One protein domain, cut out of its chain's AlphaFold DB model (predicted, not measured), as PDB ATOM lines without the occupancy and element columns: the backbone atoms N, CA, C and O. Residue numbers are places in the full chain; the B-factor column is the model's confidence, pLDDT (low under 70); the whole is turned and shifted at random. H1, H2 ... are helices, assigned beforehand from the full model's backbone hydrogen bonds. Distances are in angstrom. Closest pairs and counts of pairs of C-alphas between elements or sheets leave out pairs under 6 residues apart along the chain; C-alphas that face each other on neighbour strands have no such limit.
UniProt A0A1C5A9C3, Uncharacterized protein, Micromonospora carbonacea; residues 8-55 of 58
ATOM      1  N   ASP A   8     204.396 177.983 132.591       93.38
ATOM      2  CA  ASP A   8     203.106 177.470 132.130       93.38
ATOM      3  C   ASP A   8     203.282 176.341 131.108       93.38
ATOM      4  O   ASP A   8     202.699 175.270 131.262       93.38
ATOM      5  N   VAL A   9     204.159 176.526 130.121       92.44
ATOM      6  CA  VAL A   9     204.495 175.485 129.138       92.44
ATOM      7  C   VAL A   9     205.156 174.283 129.812       92.44
ATOM      8  O   VAL A   9     204.801 173.140 129.525       92.44
ATOM      9  N   ARG A  10     206.089 174.515 130.743       92.12
ATOM     10  CA  ARG A  10     206.733 173.447 131.519       92.12
ATOM     11  C   ARG A  10     205.712 172.649 132.337       92.12
ATOM     12  O   ARG A  10     205.808 171.426 132.364       92.12
ATOM     13  N   GLY A  11     204.751 173.326 132.970       92.19
ATOM     14  CA  GLY A  11     203.662 172.691 133.717       92.19
ATOM     15  C   GLY A  11     202.789 171.808 132.829       92.19
ATOM     16  O   GLY A  11     202.620 170.632 133.124       92.19
ATOM     17  N   LEU A  12     202.347 172.328 131.680       94.75
ATOM     18  CA  LEU A  12     201.543 171.559 130.725       94.75
ATOM     19  C   LEU A  12     202.273 170.318 130.197       94.75
ATOM     20  O   LEU A  12     201.664 169.266 130.038       94.75
ATOM     21  N   ILE A  13     203.579 170.418 129.932       93.81
ATOM     22  CA  ILE A  13     204.372 169.255 129.511       93.81
ATOM     23  C   ILE A  13     204.453 168.229 130.644       93.81
ATOM     24  O   ILE A  13     204.295 167.043 130.375       93.81
ATOM     25  N   ALA A  14     204.664 168.663 131.890       93.00
ATOM     26  CA  ALA A  14     204.684 167.764 133.043       93.00
ATOM     27  C   ALA A  14     203.345 167.035 133.242       93.00
ATOM     28  O   ALA A  14     203.355 165.834 133.498       93.00
ATOM     29  N   ASP A  15     202.216 167.719 133.042       94.75
ATOM     30  CA  ASP A  15     200.873 167.137 133.172       94.75
ATOM     31  C   ASP A  15     200.539 166.120 132.062       94.75
ATOM     32  O   ASP A  15     199.707 165.236 132.258       94.75
ATOM     33  N   LEU A  16     201.178 166.230 130.892       93.25
ATOM     34  CA  LEU A  16     200.957 165.351 129.732       93.25
ATOM     35  C   LEU A  16     201.969 164.197 129.632       93.25
ATOM     36  O   LEU A  16     201.877 163.360 128.727       93.25
ATOM     37  N   VAL A  17     202.957 164.144 130.525       95.31
ATOM     38  CA  VAL A  17     203.936 163.056 130.562       95.31
ATOM     39  C   VAL A  17     203.327 161.852 131.267       95.31
ATOM     40  O   VAL A  17     203.053 161.888 132.463       95.31
ATOM     41  N   ASP A  18     203.197 160.752 130.532       94.44
ATOM     42  CA  ASP A  18     202.896 159.456 131.118       94.44
ATOM     43  C   ASP A  18     204.082 158.998 131.996       94.44
ATOM     44  O   ASP A  18     205.231 158.981 131.518       94.44
ATOM     45  N   PRO A  19     203.867 158.675 133.287       90.31
ATOM     46  CA  PRO A  19     204.921 158.163 134.155       90.31
ATOM     47  C   PRO A  19     205.487 156.825 133.666       90.31
ATOM     48  O   PRO A  19     206.675 156.571 133.900       90.31
ATOM     49  N   ASP A  20     204.713 156.023 132.934       94.38
ATOM     50  CA  ASP A  20     205.144 154.709 132.480       94.38
ATOM     51  C   ASP A  20     206.370 154.815 131.546       94.38
ATOM     52  O   ASP A  20     206.503 155.730 130.714       94.38
ATOM     53  N   PRO A  21     207.380 153.943 131.722       93.94
ATOM     54  CA  PRO A  21     208.562 153.955 130.874       93.94
ATOM     55  C   PRO A  21     208.217 153.477 129.460       93.94
ATOM     56  O   PRO A  21     207.345 152.635 129.252       93.94
ATOM     57  N   CYS A  22     208.955 153.968 128.463       96.00
ATOM     58  CA  CYS A  22     208.836 153.430 127.111       96.00
ATOM     59  C   CYS A  22     209.265 151.953 127.090       96.00
ATOM     60  O   CYS A  22     210.344 151.609 127.569       96.00
ATOM     61  N   SER A  23     208.432 151.098 126.497       97.25
ATOM     62  CA  SER A  23     208.761 149.704 126.182       97.25
ATOM     63  C   SER A  23     208.884 149.563 124.670       97.25
ATOM     64  O   SER A  23     207.918 149.851 123.963       97.25
ATOM     65  N   PHE A  24     210.066 149.184 124.177       96.69
ATOM     66  CA  PHE A  24     210.353 149.115 122.744       96.69
ATOM     67  C   PHE A  24     210.291 147.678 122.224       96.69
ATOM     68  O   PHE A  24     210.817 146.765 122.862       96.69
ATOM     69  N   ASP A  25     209.662 147.478 121.067       96.19
ATOM     70  CA  ASP A  25     209.683 146.192 120.367       96.19
ATOM     71  C   ASP A  25     210.926 146.024 119.470       96.19
ATOM     72  O   ASP A  25     211.831 146.858 119.446       96.19
ATOM     73  N   HIS A  26     210.968 144.925 118.710       97.00
ATOM     74  CA  HIS A  26     212.084 144.611 117.813       97.00
ATOM     75  C   HIS A  26     212.226 145.558 116.609       97.00
ATOM     76  O   HIS A  26     213.291 145.582 115.996       97.00
ATOM     77  N   HIS A  27     211.193 146.333 116.270       95.56
ATOM     78  CA  HIS A  27     211.264 147.388 115.259       95.56
ATOM     79  C   HIS A  27     211.668 148.744 115.859       95.56
ATOM     80  O   HIS A  27     211.945 149.681 115.114       95.56
ATOM     81  N   GLY A  28     211.729 148.853 117.192       95.44
ATOM     82  CA  GLY A  28     212.002 150.097 117.908       95.44
ATOM     83  C   GLY A  28     210.752 150.925 118.213       95.44
ATOM     84  O   GLY A  28     210.878 152.065 118.654       95.44
ATOM     85  N   TYR A  29     209.550 150.379 118.005       97.44
ATOM     86  CA  TYR A  29     208.296 151.071 118.308       97.44
ATOM     87  C   TYR A  29     207.998 151.045 119.800       97.44
ATOM     88  O   TYR A  29     208.217 150.032 120.465       97.44
ATOM     89  N   CYS A  30     207.448 152.136 120.332       98.00
ATOM     90  CA  CYS A  30     207.050 152.192 121.732       98.00
ATOM     91  C   CYS A  30     205.660 151.570 121.917       98.00
ATOM     92  O   CYS A  30     204.639 152.199 121.643       98.00
ATOM     93  N   GLN A  31     205.625 150.344 122.436       97.44
ATOM     94  CA  GLN A  31     204.401 149.584 122.700       97.44
ATOM     95  C   GLN A  31     203.617 150.131 123.898       97.44
ATOM     96  O   GLN A  31     202.392 150.132 123.876       97.44
ATOM     97  N   ALA A  32     204.318 150.658 124.910       97.31
ATOM     98  CA  ALA A  32     203.693 151.238 126.106       97.31
ATOM     99  C   ALA A  32     202.755 152.413 125.779       97.31
ATOM    100  O   ALA A  32     201.714 152.562 126.406       97.31
ATOM    101  N   HIS A  33     203.094 153.204 124.756       97.50
ATOM    102  CA  HIS A  33     202.348 154.410 124.376       97.50
ATOM    103  C   HIS A  33     201.795 154.348 122.944       97.50
ATOM    104  O   HIS A  33     201.507 155.389 122.355       97.50
ATOM    105  N   ALA A  34     201.694 153.144 122.363       96.75
ATOM    106  CA  ALA A  34     201.187 152.907 121.006       96.75
ATOM    107  C   ALA A  34     201.796 153.840 119.933       96.75
ATOM    108  O   ALA A  34     201.091 154.388 119.083       96.75
ATOM    109  N   TRP A  35     203.115 154.040 119.985       97.62
ATOM    110  CA  TRP A  35     203.848 154.911 119.066       97.62
ATOM    111  C   TRP A  35     204.692 154.082 118.098       97.62
ATOM    112  O   TRP A  35     205.675 153.457 118.498       97.62
ATOM    113  N   PHE A  36     204.313 154.102 116.821       97.00
ATOM    114  CA  PHE A  36     204.870 153.244 115.766       97.00
ATOM    115  C   PHE A  36     205.879 153.959 114.856       97.00
ATOM    116  O   PHE A  36     206.095 153.542 113.724       97.00
ATOM    117  N   GLU A  37     206.496 155.030 115.352       96.94
ATOM    118  CA  GLU A  37     207.592 155.731 114.679       96.94
ATOM    119  C   GLU A  37     208.866 155.625 115.521       96.94
ATOM    120  O   GLU A  37     208.811 155.597 116.755       96.94
ATOM    121  N   THR A  38     210.020 155.583 114.860       94.31
ATOM    122  CA  THR A  38     211.336 155.556 115.520       94.31
ATOM    123  C   THR A  38     212.030 156.917 115.498       94.31
ATOM    124  O   THR A  38     212.795 157.221 116.415       94.31
ATOM    125  N   ASP A  39     211.727 157.759 114.504       94.62
ATOM    126  CA  ASP A  39     212.217 159.133 114.395       94.62
ATOM    127  C   ASP A  39     211.089 160.082 113.925       94.62
ATOM    128  O   ASP A  39     210.623 159.962 112.791       94.62
ATOM    129  N   PRO A  40     210.614 161.012 114.779       94.06
ATOM    130  CA  PRO A  40     211.094 161.267 116.135       94.06
ATOM    131  C   PRO A  40     210.698 160.157 117.129       94.06
ATOM    132  O   PRO A  40     209.659 159.509 116.961       94.06
ATOM    133  N   PRO A  41     211.470 159.979 118.222       93.50
ATOM    134  CA  PRO A  41     211.153 159.009 119.267       93.50
ATOM    135  C   PRO A  41     209.830 159.336 119.975       93.50
ATOM    136  O   PRO A  41     209.255 160.420 119.807       93.50
ATOM    137  N   CYS A  42     209.354 158.406 120.808       97.00
ATOM    138  CA  CYS A  42     208.089 158.524 121.537       97.00
ATOM    139  C   CYS A  42     207.907 159.926 122.169       97.00
ATOM    140  O   CYS A  42     208.831 160.426 122.825       97.00
ATOM    141  N   PRO A  43     206.739 160.584 122.008       96.62
ATOM    142  CA  PRO A  43     206.477 161.901 122.589       96.62
ATOM    143  C   PRO A  43     206.743 161.969 124.096       96.62
ATOM    144  O   PRO A  43     207.304 162.955 124.565       96.62
ATOM    145  N   HIS A  44     206.417 160.907 124.840       96.88
ATOM    146  CA  HIS A  44     206.648 160.848 126.283       96.88
ATOM    147  C   HIS A  44     208.137 160.810 126.635       96.88
ATOM    148  O   HIS A  44     208.565 161.491 127.563       96.88
ATOM    149  N   GLU A  45     208.956 160.083 125.871       94.38
ATOM    150  CA  GLU A  45     210.411 160.101 126.053       94.38
ATOM    151  C   GLU A  45     210.985 161.492 125.762       94.38
ATOM    152  O   GLU A  45     211.784 162.016 126.538       94.38
ATOM    153  N   ARG A  46     210.545 162.125 124.667       94.88
ATOM    154  CA  ARG A  46     210.971 163.484 124.309       94.88
ATOM    155  C   ARG A  46     210.588 164.500 125.379       94.88
ATOM    156  O   ARG A  46     211.415 165.328 125.743       94.88
ATOM    157  N   ALA A  47     209.370 164.418 125.908       94.50
ATOM    158  CA  ALA A  47     208.902 165.288 126.981       94.50
ATOM    159  C   ALA A  47     209.710 165.094 128.276       94.50
ATOM    160  O   ALA A  47     210.133 166.078 128.878       94.50
ATOM    161  N   LYS A  48     210.008 163.844 128.664       92.56
ATOM    162  CA  LYS A  48     210.876 163.535 129.817       92.56
ATOM    163  C   LYS A  48     212.274 164.142 129.649       92.56
ATOM    164  O   LYS A  48     212.768 164.770 130.581       92.56
ATOM    165  N   LYS A  49     212.877 164.024 128.458       91.62
ATOM    166  CA  LYS A  49     214.171 164.655 128.133       91.62
ATOM    167  C   LYS A  49     214.100 166.179 128.227       91.62
ATOM    168  O   LYS A  49     214.906 166.778 128.924       91.62
ATOM    169  N   LEU A  50     213.079 166.791 127.622       90.69
ATOM    170  CA  LEU A  50     212.867 168.238 127.706       90.69
ATOM    171  C   LEU A  50     212.742 168.722 129.154       90.69
ATOM    172  O   LEU A  50     213.290 169.762 129.483       90.69
ATOM    173  N   LEU A  51     212.044 167.995 130.029       90.00
ATOM    174  CA  LEU A  51     211.915 168.373 131.440       90.00
ATOM    175  C   LEU A  51     213.213 168.180 132.237       90.00
ATOM    176  O   LEU A  51     213.480 168.979 133.136       90.00
ATOM    177  N   ALA A  52     214.010 167.157 131.911       89.31
ATOM    178  CA  ALA A  52     215.312 166.912 132.529       89.31
ATOM    179  C   ALA A  52     216.324 168.011 132.166       89.31
ATOM    180  O   ALA A  52     216.932 168.596 133.061       89.31
ATOM    181  N   ASP A  53     216.395 168.386 130.885       85.69
ATOM    182  CA  ASP A  53     217.269 169.455 130.383       85.69
ATOM    183  C   ASP A  53     216.946 170.829 131.011       85.69
ATOM    184  O   ASP A  53     217.776 171.734 131.029       85.69
ATOM    185  N   GLN A  54     215.726 171.006 131.531       77.94
ATOM    186  CA  GLN A  54     215.273 172.222 132.221       77.94
ATOM    187  C   GLN A  54     215.565 172.204 133.732       77.94
ATOM    188  O   GLN A  54     215.380 173.220 134.400       77.94
ATOM    189  N   GLY A  55     215.950 171.048 134.283       65.31
ATOM    190  CA  GLY A  55     216.192 170.823 135.711       65.31
ATOM    191  C   GLY A  55     217.669 170.791 136.115       65.31
ATOM    192  O   GLY A  55     217.954 170.835 137.310       65.31
TER     193      GLY A  55
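What this domain is: This is residues 8 to 55 of the 58 residues of an uncharacterized protein of Micromonospora carbonacea (UniProt A0A1C5A9C3). Two short helices, H2 and H1, pack on each other at one end of a rod, and the long loop of residues 17 to 42 runs out to the other end and folds back. The 48 printed residues hold two named helices, H1 then H2, and no named strand; the class is all helix, with 20 residues in named elements, under half. The whole is only just compact, close to loose, with a radius of gyration of the C-alphas of 11.3 A and spans of 36 by 16 by 13 A.

Where its parts are: H2, residues 43 to 53, is 15.3 A long and ends at C-alpha 53 (217.269, 169.455, 130.383). H1, residues 8 to 16, is 12.5 A long and begins at C-alpha 8 (203.106, 177.470, 132.130).

How they stand to each other: H2 and H1 touch, the closest C-alphas being those of Ala 47 and Ile 13, 6.5 A apart. They run opposite ways at a steep tilt of 45 degrees. In both, every O i to N i+4 pair is within hydrogen-bond range.

The domain as a whole: The two C-alphas farthest apart, Asp 8 and His 26, are 36.9 A apart. The link from H1 to H2 is long, 26 residues. The printed part has no cut. Residue 55 alone has pLDDT under 70.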